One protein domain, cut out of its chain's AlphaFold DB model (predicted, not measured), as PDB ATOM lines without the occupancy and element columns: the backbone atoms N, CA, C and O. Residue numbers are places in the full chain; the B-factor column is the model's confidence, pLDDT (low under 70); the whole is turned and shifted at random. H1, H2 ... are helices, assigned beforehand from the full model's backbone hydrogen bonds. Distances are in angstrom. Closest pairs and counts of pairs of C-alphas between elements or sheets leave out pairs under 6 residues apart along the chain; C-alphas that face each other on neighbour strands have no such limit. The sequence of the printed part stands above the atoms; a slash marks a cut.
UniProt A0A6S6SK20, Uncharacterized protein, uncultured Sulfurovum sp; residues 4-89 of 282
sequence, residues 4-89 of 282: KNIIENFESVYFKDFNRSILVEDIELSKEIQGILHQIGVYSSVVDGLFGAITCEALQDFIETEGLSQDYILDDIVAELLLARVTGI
ATOM      1  N   LYS A   4     193.346 231.453 344.608       90.06
ATOM      2  CA  LYS A   4     192.613 230.416 345.344       90.06
ATOM      3  C   LYS A   4     193.456 229.168 345.627       90.06
ATOM      4  O   LYS A   4     193.298 228.574 346.682       90.06
ATOM      5  N   ASN A   5     194.359 228.791 344.718       94.62
ATOM      6  CA  ASN A   5     195.265 227.664 344.944       94.62
ATOM      7  C   ASN A   5     196.284 227.970 346.049       94.62
ATOM      8  O   ASN A   5     196.556 227.085 346.847       94.62
ATOM      9  N   ILE A   6     196.789 229.208 346.136       93.19
ATOM     10  CA  ILE A   6     197.704 229.627 347.214       93.19
ATOM     11  C   ILE A   6     197.019 229.480 348.575       93.19
ATOM     12  O   ILE A   6     197.604 228.928 349.501       93.19
ATOM     13  N   ILE A   7     195.751 229.895 348.660       87.69
ATOM     14  CA  ILE A   7     194.929 229.776 349.871       87.69
ATOM     15  C   ILE A   7     194.673 228.303 350.216       87.69
ATOM     16  O   ILE A   7     194.914 227.874 351.338       87.69
ATOM     17  N   GLU A   8     194.189 227.511 349.254       90.19
ATOM     18  CA  GLU A   8     193.817 226.106 349.480       90.19
ATOM     19  C   GLU A   8     195.020 225.227 349.860       90.19
ATOM     20  O   GLU A   8     194.862 224.270 350.622       90.19
ATOM     21  N   ASN A   9     196.210 225.558 349.351       93.25
ATOM     22  CA  ASN A   9     197.438 224.800 349.584       93.25
ATOM     23  C   ASN A   9     198.341 225.402 350.676       93.25
ATOM     24  O   ASN A   9     199.373 224.801 350.977       93.25
ATOM     25  N   PHE A  10     197.983 226.553 351.259       87.19
ATOM     26  CA  PHE A  10     198.830 227.319 352.190       87.19
ATOM     27  C   PHE A  10     200.239 227.581 351.627       87.19
ATOM     28  O   PHE A  10     201.253 227.415 352.309       87.19
ATOM     29  N   GLU A  11     200.310 227.927 350.339       91.94
ATOM     30  CA  GLU A  11     201.575 228.214 349.666       91.94
ATOM     31  C   GLU A  11     202.099 229.606 350.040       91.94
ATOM     32  O   GLU A  11     201.346 230.516 350.374       91.94
ATOM     33  N   SER A  12     203.418 229.778 349.958       93.25
ATOM     34  CA  SER A  12     204.079 231.059 350.195       93.25
ATOM     35  C   SER A  12     205.092 231.325 349.090       93.25
ATOM     36  O   SER A  12     205.976 230.508 348.823       93.25
ATOM     37  N   VAL A  13     204.949 232.472 348.431       94.44
ATOM     38  CA  VAL A  13     205.734 232.855 347.260       94.44
ATOM     39  C   VAL A  13     206.518 234.124 347.561       94.44
ATOM     40  O   VAL A  13     205.945 235.200 347.717       94.44
ATOM     41  N   TYR A  14     207.846 234.020 347.572       95.88
ATOM     42  CA  TYR A  14     208.713 235.196 347.568       95.88
ATOM     43  C   TYR A  14     208.779 235.800 346.158       95.88
ATOM     44  O   TYR A  14     209.029 235.081 345.183       95.88
ATOM     45  N   PHE A  15     208.560 237.110 346.027       96.12
ATOM     46  CA  PHE A  15     208.400 237.754 344.715       96.12
ATOM     47  C   PHE A  15     209.395 238.871 344.379       96.12
ATOM     48  O   PHE A  15     209.324 239.432 343.289       96.12
ATOM     49  N   LYS A  16     210.372 239.158 345.250       95.75
ATOM     50  CA  LYS A  16     211.426 240.151 344.953       95.75
ATOM     51  C   LYS A  16     212.527 239.625 344.027       95.75
ATOM     52  O   LYS A  16     213.174 240.404 343.333       95.75
ATOM     53  N   ASP A  17     212.777 238.313 344.035       91.75
ATOM     54  CA  ASP A  17     213.782 237.683 343.168       91.75
ATOM     55  C   ASP A  17     213.157 237.245 341.837       91.75
ATOM     56  O   ASP A  17     212.583 236.159 341.716       91.75
ATOM     57  N   PHE A  18     213.301 238.089 340.814       92.38
ATOM     58  CA  PHE A  18     212.739 237.839 339.483       92.38
ATOM     59  C   PHE A  18     213.357 236.642 338.749       92.38
ATOM     60  O   PHE A  18     212.795 236.197 337.756       92.38
ATOM     61  N   ASN A  19     214.480 236.087 339.215       89.38
ATOM     62  CA  ASN A  19     215.059 234.891 338.591       89.38
ATOM     63  C   ASN A  19     214.448 233.587 339.116       89.38
ATOM     64  O   ASN A  19     214.772 232.520 338.599       89.38
ATOM     65  N   ARG A  20     213.658 233.651 340.193       86.12
ATOM     66  CA  ARG A  20     213.176 232.465 340.917       86.12
ATOM     67  C   ARG A  20     211.694 232.496 341.249       86.12
ATOM     68  O   ARG A  20     211.142 231.462 341.610       86.12
ATOM     69  N   SER A  21     211.063 233.666 341.205       91.12
ATOM     70  CA  SER A  21     209.658 233.777 341.568       91.12
ATOM     71  C   SER A  21     208.773 233.120 340.515       91.12
ATOM     72  O   SER A  21     208.821 233.480 339.339       91.12
ATOM     73  N   ILE A  22     207.878 232.240 340.967       92.44
ATOM     74  CA  ILE A  22     206.836 231.648 340.122       92.44
ATOM     75  C   ILE A  22     205.929 232.712 339.490       92.44
ATOM     76  O   ILE A  22     205.332 232.452 338.456       92.44
ATOM     77  N   LEU A  23     205.861 233.930 340.041       95.44
ATOM     78  CA  LEU A  23     205.095 235.019 339.430       95.44
ATOM     79  C   LEU A  23     205.698 235.479 338.091       95.44
ATOM     80  O   LEU A  23     204.971 235.949 337.220       95.44
ATOM     81  N   VAL A  24     207.005 235.311 337.874       94.44
ATOM     82  CA  VAL A  24     207.635 235.611 336.576       94.44
ATOM     83  C   VAL A  24     207.309 234.536 335.536       94.44
ATOM     84  O   VAL A  24     207.194 234.837 334.349       94.44
ATOM     85  N   GLU A  25     207.129 233.290 335.974       93.81
ATOM     86  CA  GLU A  25     206.870 232.141 335.101       93.81
ATOM     87  C   GLU A  25     205.370 231.934 334.819       93.81
ATOM     88  O   GLU A  25     204.975 231.592 333.702       93.81
ATOM     89  N   ASP A  26     204.515 232.159 335.818       95.88
ATOM     90  CA  ASP A  26     203.074 231.929 335.757       95.88
ATOM     91  C   ASP A  26     202.322 233.191 335.316       95.88
ATOM     92  O   ASP A  26     201.809 233.980 336.116       95.88
ATOM     93  N   ILE A  27     202.230 233.347 333.995       96.38
ATOM     94  CA  ILE A  27     201.546 234.462 333.326       96.38
ATOM     95  C   ILE A  27     200.103 234.633 333.823       96.38
ATOM     96  O   ILE A  27     199.625 235.759 333.947       96.38
ATOM     97  N   GLU A  28     199.380 233.546 334.098       97.25
ATOM     98  CA  GLU A  28     197.951 233.615 334.427       97.25
ATOM     99  C   GLU A  28     197.692 233.981 335.891       97.25
ATOM    100  O   GLU A  28     196.716 234.688 336.169       97.25
ATOM    101  N   LEU A  29     198.564 233.557 336.812       96.25
ATOM    102  CA  LEU A  29     198.559 234.053 338.191       96.25
ATOM    103  C   LEU A  29     198.946 235.537 338.223       96.25
ATOM    104  O   LEU A  29     198.280 236.344 338.869       96.25
ATOM    105  N   SER A  30     199.966 235.923 337.454       97.44
ATOM    106  CA  SER A  30     200.391 237.320 337.365       97.44
ATOM    107  C   SER A  30     199.342 238.222 336.732       97.44
ATOM    108  O   SER A  30     199.129 239.321 337.235       97.44
ATOM    109  N   LYS A  31     198.612 237.769 335.705       97.25
ATOM    110  CA  LYS A  31     197.450 238.506 335.177       97.25
ATOM    111  C   LYS A  31     196.329 238.635 336.195       97.25
ATOM    112  O   LYS A  31     195.678 239.671 336.226       97.25
ATOM    113  N   GLU A  32     196.072 237.605 336.997       96.25
ATOM    114  CA  GLU A  32     195.063 237.681 338.056       96.25
ATOM    115  C   GLU A  32     195.455 238.734 339.099       96.25
ATOM    116  O   GLU A  32     194.662 239.630 339.376       96.25
ATOM    117  N   ILE A  33     196.694 238.696 339.596       95.94
ATOM    118  CA  ILE A  33     197.221 239.681 340.551       95.94
ATOM    119  C   ILE A  33     197.216 241.082 339.939       95.94
ATOM    120  O   ILE A  33     196.650 241.999 340.523       95.94
ATOM    121  N   GLN A  34     197.794 241.262 338.749       96.19
ATOM    122  CA  GLN A  34     197.781 242.542 338.040       96.19
ATOM    123  C   GLN A  34     196.353 243.026 337.799       96.19
ATOM    124  O   GLN A  34     196.103 244.211 337.954       96.19
ATOM    125  N   GLY A  35     195.422 242.143 337.439       92.62
ATOM    126  CA  GLY A  35     194.018 242.471 337.211       92.62
ATOM    127  C   GLY A  35     193.340 242.973 338.477       92.62
ATOM    128  O   GLY A  35     192.713 244.029 338.445       92.62
ATOM    129  N   ILE A  36     193.536 242.276 339.598       91.38
ATOM    130  CA  ILE A  36     193.053 242.693 340.916       91.38
ATOM    131  C   ILE A  36     193.664 244.038 341.291       91.38
ATOM    132  O   ILE A  36     192.921 244.991 341.512       91.38
ATOM    133  N   LEU A  37     194.998 244.143 341.293       90.31
ATOM    134  CA  LEU A  37     195.724 245.371 341.608       90.31
ATOM    135  C   LEU A  37     195.286 246.518 340.684       90.31
ATOM    136  O   LEU A  37     195.096 247.639 341.138       90.31
ATOM    137  N   HIS A  38     195.072 246.263 339.396       88.12
ATOM    138  CA  HIS A  38     194.592 247.264 338.448       88.12
ATOM    139  C   HIS A  38     193.182 247.723 338.801       88.12
ATOM    140  O   HIS A  38     192.914 248.925 338.856       88.12
ATOM    141  N   GLN A  39     192.299 246.769 339.098       80.75
ATOM    142  CA  GLN A  39     190.925 247.037 339.486       80.75
ATOM    143  C   GLN A  39     190.891 247.903 340.746       80.75
ATOM    144  O   GLN A  39     190.261 248.959 340.712       80.75
ATOM    145  N   ILE A  40     191.654 247.541 341.787       75.81
ATOM    146  CA  ILE A  40     191.789 248.288 343.049       75.81
ATOM    147  C   ILE A  40     192.736 249.492 342.950       75.81
ATOM    148  O   ILE A  40     193.207 249.961 343.977       75.81
ATOM    149  N   GLY A  41     193.103 249.961 341.749       76.81
ATOM    150  CA  GLY A  41     194.009 251.102 341.504       76.81
ATOM    151  C   GLY A  41     195.408 251.012 342.142       76.81
ATOM    152  O   GLY A  41     196.164 251.983 342.116       76.81
ATOM    153  N   VAL A  42     195.756 249.820 342.631       79.88
ATOM    154  CA  VAL A  42     197.063 249.197 342.914       79.88
ATOM    155  C   VAL A  42     198.154 249.400 341.849       79.88
ATOM    156  O   VAL A  42     199.341 249.615 342.084       79.88
ATOM    157  N   TYR A  43     197.701 249.338 340.601       86.38
ATOM    158  CA  TYR A  43     198.561 249.085 339.457       86.38
ATOM    159  C   TYR A  43     198.054 249.835 338.223       86.38
ATOM    160  O   TYR A  43     196.979 249.556 337.702       86.38
ATOM    161  N   SER A  44     198.822 250.814 337.749       78.56
ATOM    162  CA  SER A  44     198.437 251.690 336.629       78.56
ATOM    163  C   SER A  44     198.969 251.238 335.263       78.56
ATOM    164  O   SER A  44     198.699 251.897 334.259       78.56
ATOM    165  N   SER A  45     199.721 250.136 335.216       88.00
ATOM    166  CA  SER A  45     200.277 249.559 333.987       88.00
ATOM    167  C   SER A  45     199.310 248.549 333.343       88.00
ATOM    168  O   SER A  45     198.209 248.310 333.841       88.00
ATOM    169  N   VAL A  46     199.701 248.003 332.190       90.69
ATOM    170  CA  VAL A  46     198.928 247.030 331.404       90.69
ATOM    171  C   VAL A  46     198.852 245.686 332.132       90.69
ATOM    172  O   VAL A  46     199.846 245.219 332.671       90.69
ATOM    173  N   VAL A  47     197.677 245.051 332.117       95.62
ATOM    174  CA  VAL A  47     197.480 243.679 332.610       95.62
ATOM    175  C   VAL A  47     197.900 242.695 331.515       95.62
ATOM    176  O   VAL A  47     197.111 242.358 330.631       95.62
ATOM    177  N   ASP A  48     199.162 242.279 331.533       95.75
ATOM    178  CA  ASP A  48     199.801 241.447 330.505       95.75
ATOM    179  C   ASP A  48     200.350 240.108 331.035       95.75
ATOM    180  O   ASP A  48     200.606 239.190 330.252       95.75
ATOM    181  N   GLY A  49     200.456 239.959 332.355       95.94
ATOM    182  CA  GLY A  49     201.062 238.820 333.041       95.94
ATOM    183  C   GLY A  49     202.580 238.893 333.157       95.94
ATOM    184  O   GLY A  49     203.180 237.966 333.692       95.94
ATOM    185  N   LEU A  50     203.209 239.974 332.687       95.62
ATOM    186  CA  LEU A  50     204.642 240.197 332.833       95.62
ATOM    187  C   LEU A  50     204.933 240.743 334.232       95.62
ATOM    188  O   LEU A  50     204.812 241.940 334.507       95.62
ATOM    189  N   PHE A  51     205.332 239.851 335.137       96.38
ATOM    190  CA  PHE A  51     205.706 240.239 336.492       96.38
ATOM    191  C   PHE A  51     207.102 240.872 336.512       96.38
ATOM    192  O   PHE A  51     208.122 240.189 336.486       96.38
ATOM    193  N   GLY A  52     207.141 242.202 336.539       94.12
ATOM    194  CA  GLY A  52     208.373 242.986 336.650       94.12
ATOM    195  C   GLY A  52     208.350 243.949 337.833       94.12
ATOM    196  O   GLY A  52     207.446 243.912 338.665       94.12
ATOM    197  N   ALA A  53     209.316 244.873 337.873       92.94
ATOM    198  CA  ALA A  53     209.475 245.832 338.971       92.94
ATOM    199  C   ALA A  53     208.185 246.601 339.309       92.94
ATOM    200  O   ALA A  53     207.861 246.763 340.476       92.94
ATOM    201  N   ILE A  54     207.402 247.013 338.306       91.88
ATOM    202  CA  ILE A  54     206.152 247.756 338.536       91.88
ATOM    203  C   ILE A  54     205.106 246.886 339.250       91.88
ATOM    204  O   ILE A  54     204.433 247.360 340.159       91.88
ATOM    205  N   THR A  55     204.950 245.621 338.847       95.69
ATOM    206  CA  THR A  55     203.993 244.701 339.485       95.69
ATOM    207  C   THR A  55     204.474 244.293 340.874       95.69
ATOM    208  O   THR A  55     203.670 244.236 341.797       95.69
ATOM    209  N   CYS A  56     205.782 244.075 341.029       95.50
ATOM    210  CA  CYS A  56     206.427 243.776 342.302       95.50
ATOM    211  C   CYS A  56     206.189 244.881 343.335       95.50
ATOM    212  O   CYS A  56     205.687 244.605 344.420       95.50
ATOM    213  N   GLU A  57     206.491 246.131 342.982       92.56
ATOM    214  CA  GLU A  57     206.283 247.273 343.877       92.56
ATOM    215  C   GLU A  57     204.793 247.503 344.149       92.56
ATOM    216  O   GLU A  57     204.418 247.737 345.287       92.56
ATOM    217  N   ALA A  58     203.910 247.331 343.158       90.56
ATOM    218  CA  ALA A  58     202.468 247.424 343.390       90.56
ATOM    219  C   ALA A  58     201.949 246.355 344.372       90.56
ATOM    220  O   ALA A  58     201.105 246.650 345.216       90.56
ATOM    221  N   LEU A  59     202.432 245.113 344.278       95.31
ATOM    222  CA  LEU A  59     202.041 244.060 345.215       95.31
ATOM    223  C   LEU A  59     202.596 244.327 346.621       95.31
ATOM    224  O   LEU A  59     201.874 244.138 347.597       95.31
ATOM    225  N   GLN A  60     203.833 244.816 346.734       93.81
ATOM    226  CA  GLN A  60     204.412 245.199 348.023       93.81
ATOM    227  C   GLN A  60     203.677 246.398 348.649       93.81
ATOM    228  O   GLN A  60     203.294 246.335 349.814       93.81
ATOM    229  N   ASP A  61     203.381 247.437 347.865       84.56
ATOM    230  CA  ASP A  61     202.571 248.588 348.283       84.56
ATOM    231  C   ASP A  61     201.210 248.146 348.833       84.56
ATOM    232  O   ASP A  61     200.728 248.693 349.828       84.56
ATOM    233  N   PHE A  62     200.566 247.176 348.171       87.19
ATOM    234  CA  PHE A  62     199.300 246.610 348.627       87.19
ATOM    235  C   PHE A  62     199.455 245.981 350.014       87.19
ATOM    236  O   PHE A  62     198.711 246.340 350.923       87.19
ATOM    237  N   ILE A  63     200.452 245.115 350.202       87.44
ATOM    238  CA  ILE A  63     200.732 244.459 351.486       87.44
ATOM    239  C   ILE A  63     200.961 245.501 352.593       87.44
ATOM    240  O   ILE A  63     200.326 245.447 353.648       87.44
ATOM    241  N   GLU A  64     201.816 246.491 352.350       82.50
ATOM    242  CA  GLU A  64     202.127 247.533 353.336       82.50
ATOM    243  C   GLU A  64     200.905 248.390 353.689       82.50
ATOM    244  O   GLU A  64     200.708 248.755 354.854       82.50
ATOM    245  N   THR A  65     200.058 248.674 352.696       74.19
ATOM    246  CA  THR A  65     198.817 249.444 352.864       74.19
ATOM    247  C   THR A  65     197.772 248.675 353.670       74.19
ATOM    248  O   THR A  65     197.123 249.262 354.536       74.19
ATOM    249  N   GLU A  66     197.669 247.359 353.475       75.69
ATOM    250  CA  GLU A  66     196.840 246.474 354.310       75.69
ATOM    251  C   GLU A  66     197.435 246.277 355.721       75.69
ATOM    252  O   GLU A  66     196.892 245.563 356.563       75.69
ATOM    253  N   GLY A  67     198.550 246.947 356.025       69.81
ATOM    254  CA  GLY A  67     199.161 246.956 357.345       69.81
ATOM    255  C   GLY A  67     199.896 245.663 357.684       69.81
ATOM    256  O   GLY A  67     200.270 245.479 358.848       69.81
ATOM    257  N   LEU A  68     200.146 244.818 356.692       74.38
ATOM    258  CA  LEU A  68     200.879 243.573 356.820       74.38
ATOM    259  C   LEU A  68     202.392 243.808 356.951       74.38
ATOM    260  O   LEU A  68     202.907 244.879 356.629       74.38
ATOM    261  N   SER A  69     203.099 242.815 357.494       81.44
ATOM    262  CA  SER A  69     204.560 242.849 357.683       81.44
ATOM    263  C   SER A  69     205.313 241.949 356.701       81.44
ATOM    264  O   SER A  69     206.525 241.791 356.828       81.44
ATOM    265  N   GLN A  70     204.599 241.315 355.771       87.12
ATOM    266  CA  GLN A  70     205.155 240.468 354.728       87.12
ATOM    267  C   GLN A  70     206.091 241.300 353.834       87.12
ATOM    268  O   GLN A  70     205.686 242.284 353.221       87.12
ATOM    269  N   ASP A  71     207.363 240.907 353.770       93.00
ATOM    270  CA  ASP A  71     208.378 241.564 352.939       93.00
ATOM    271  C   ASP A  71     208.532 240.781 351.635       93.00
ATOM    272  O   ASP A  71     209.249 239.780 351.570       93.00
ATOM    273  N   TYR A  72     207.814 241.215 350.601       95.81
ATOM    274  CA  TYR A  72     207.747 240.579 349.287       95.81
ATOM    275  C   TYR A  72     207.307 239.109 349.325       95.81
ATOM    276  O   TYR A  72     207.838 238.272 348.586       95.81
ATOM    277  N   ILE A  73     206.341 238.789 350.190       96.44
ATOM    278  CA  ILE A  73     205.761 237.450 350.330       96.44
ATOM    279  C   ILE A  73     204.274 237.492 349.966       96.44
ATOM    280  O   ILE A  73     203.514 238.258 350.548       96.44
ATOM    281  N   LEU A  74     203.870 236.645 349.019       96.69
ATOM    282  CA  LEU A  74     202.480 236.311 348.722       96.69
ATOM    283  C   LEU A  74     202.168 234.961 349.376       96.69
ATOM    284  O   LEU A  74     202.538 233.916 348.844       96.69
ATOM    285  N   ASP A  75     201.548 235.000 350.550       94.19
ATOM    286  CA  ASP A  75     201.035 233.839 351.282       94.19
ATOM    287  C   ASP A  75     199.500 233.746 351.159       94.19
ATOM    288  O   ASP A  75     198.866 234.519 350.431       94.19
ATOM    289  N   ASP A  76     198.896 232.780 351.850       89.19
ATOM    290  CA  ASP A  76     197.447 232.588 351.915       89.19
ATOM    291  C   ASP A  76     196.715 233.839 352.425       89.19
ATOM    292  O   ASP A  76     195.680 234.204 351.870       89.19
ATOM    293  N   ILE A  77     197.295 234.554 353.393       84.38
ATOM    294  CA  ILE A  77     196.727 235.786 353.957       84.38
ATOM    295  C   ILE A  77     196.684 236.894 352.898       84.38
ATOM    296  O   ILE A  77     195.642 237.519 352.685       84.38
ATOM    297  N   VAL A  78     197.797 237.148 352.203       92.19
ATOM    298  CA  VAL A  78     197.856 238.172 351.146       92.19
ATOM    299  C   VAL A  78     196.931 237.804 349.982       92.19
ATOM    300  O   VAL A  78     196.238 238.674 349.447       92.19
ATOM    301  N   ALA A  79     196.883 236.526 349.599       92.44
ATOM    302  CA  ALA A  79     195.998 236.042 348.544       92.44
ATOM    303  C   ALA A  79     194.514 236.221 348.905       92.44
ATOM    304  O   ALA A  79     193.727 236.677 348.068       92.44
ATOM    305  N   GLU A  80     194.132 235.914 350.147       82.44
ATOM    306  CA  GLU A  80     192.775 236.121 350.651       82.44
ATOM    307  C   GLU A  80     192.406 237.609 350.649       82.44
ATOM    308  O   GLU A  80     191.330 237.969 350.167       82.44
ATOM    309  N   LEU A  81     193.318 238.491 351.073       82.81
ATOM    310  CA  LEU A  81     193.099 239.939 351.042       82.81
ATOM    311  C   LEU A  81     192.949 240.489 349.621       82.81
ATOM    312  O   LEU A  81     192.059 241.306 349.390       82.81
ATOM    313  N   LEU A  82     193.763 240.042 348.658       90.25
ATOM    314  CA  LEU A  82     193.633 240.442 347.250       90.25
ATOM    315  C   LEU A  82     192.236 240.108 346.706       90.25
ATOM    316  O   LEU A  82     191.571 240.963 346.116       90.25
ATOM    317  N   LEU A  83     191.768 238.879 346.939       86.38
ATOM    318  CA  LEU A  83     190.437 238.446 346.509       86.38
ATOM    319  C   LEU A  83     189.331 239.208 347.248       86.38
ATOM    320  O   LEU A  83     188.388 239.692 346.612       86.38
ATOM    321  N   ALA A  84     189.472 239.387 348.564       74.00
ATOM    322  CA  ALA A  84     188.547 240.170 349.375       74.00
ATOM    323  C   ALA A  84     188.422 241.604 348.841       74.00
ATOM    324  O   ALA A  84     187.322 242.160 348.797       74.00
ATOM    325  N   ARG A  85     189.519 242.183 348.345       76.44
ATOM    326  CA  ARG A  85     189.549 243.538 347.798       76.44
ATOM    327  C   ARG A  85     188.720 243.717 346.538       76.44
ATOM    328  O   ARG A  85     188.102 244.765 346.384       76.44
ATOM    329  N   VAL A  86     188.659 242.700 345.681       74.38
ATOM    330  CA  VAL A  86     187.766 242.708 344.515       74.38
ATOM    331  C   VAL A  86     186.317 242.510 344.928       74.38
ATOM    332  O   VAL A  86     185.448 243.218 344.427       74.38
ATOM    333  N   THR A  87     186.042 241.616 345.883       66.00
ATOM    334  CA  THR A  87     184.676 241.470 346.419       66.00
ATOM    335  C   THR A  87     184.201 242.731 347.150       66.00
ATOM    336  O   THR A  87     183.013 243.029 347.159       66.00
ATOM    337  N   GLY A  88     185.139 243.518 347.686       60.81
ATOM    338  CA  GLY A  88     184.926 244.810 348.335       60.81
ATOM    339  C   GLY A  88     184.517 245.956 347.404       60.81
ATOM    340  O   GLY A  88     184.212 247.037 347.890       60.81
ATOM    341  N   ILE A  89     184.512 245.757 346.080       68.94
ATOM    342  CA  ILE A  89     184.111 246.777 345.088       68.94
ATOM    343  C   ILE A  89     182.580 246.865 344.943       68.94
ATOM    344  O   ILE A  89     182.053 247.606 344.119       68.94
TER     345      ILE A  89
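AT A GLANCE: This is residues 4 to 89 of the 282 residues of an uncharacterized protein of uncultured Sulfurovum sp (UniProt A0A6S6SK20). Three longer helices, H3, H4 and H5, make the body of a rounded, all-helix domain; they cross at wide angles, and their centres form a triangle. Two short helices join them: H1 packs on residues 76 to 80 of H5, and H2 sits at the corner where the chain enters H3. Two stretches without named helices, residues 10 to 21 and 40 to 52, run round the outside, and residues 13 to 14 pair with residues 73 to 74, antiparallel. The printed part has 86 residues with five named helices, H1 to H5 in chain order, and no named strand. It is compact, with a radius of gyration of the C-alphas of 11.5 A and spans of 32 by 28 by 22 A.

HOW THE PARTS SIT: H3, residues 27 to 39, is the hub, touching three other helices. With residues 34 to 37 alone it touches H4, residues 53 to 65, at a steep tilt of 54 degrees, the same way; the closest C-alphas, of Gln 34 and Thr 55, are 6.7 A apart. H5, residues 76 to 87, touches H3 with residues 82 to 86 alone, at a steep tilt of 51 degrees, the same way; the closest C-alphas, of Ile 36 and Val 86, are 6.4 A apart. H4 and H5 are close but not clearly touching, about perpendicular at 89 degrees, with the closest C-alphas, of Ile 63 and Val 78, 6.9 A apart. H1, residues 4 to 9, touches residues 76 to 80 of H5 alone, at a shallow tilt of 24 degrees, opposite ways; the C-alphas of Ile 7 and Asp 76, the closest, are 4.3 A apart. H2, residues 22 to 25, and H3 touch only at the corner, and only just, with 3 pairs of C-alphas within 8 A; the closest, of Leu 23 and Ser 30, are 5.6 A apart. H1 is apart from H2, H3 and H4. In H1, H3, H4 and H5 every O i to N i+4 pair is within hydrogen-bond range; H2 is too short for one.

IN THESE COORDINATES: H3 begins at C-alpha 27, (201.546, 234.462, 333.326), and measures 17.6 A from first to last C-alpha. H4 measures 17.9 A and H5 16.5 A, the latter ending at C-alpha 87, (184.676, 241.470, 346.419). H1 begins at C-alpha 4, (192.613, 230.416, 345.344), and measures 8.5 A; H2 measures 5.0 A.

THE WHOLE: The C-alphas farthest apart, of Asn 19 and Ile 89, are 33.8 A apart. The printed part has no cut. The links H1 to H2 and H3 to H4 are long. The mean pLDDT of the printed part is 88.9; residue 67 and residues 87 to 89 are under 70.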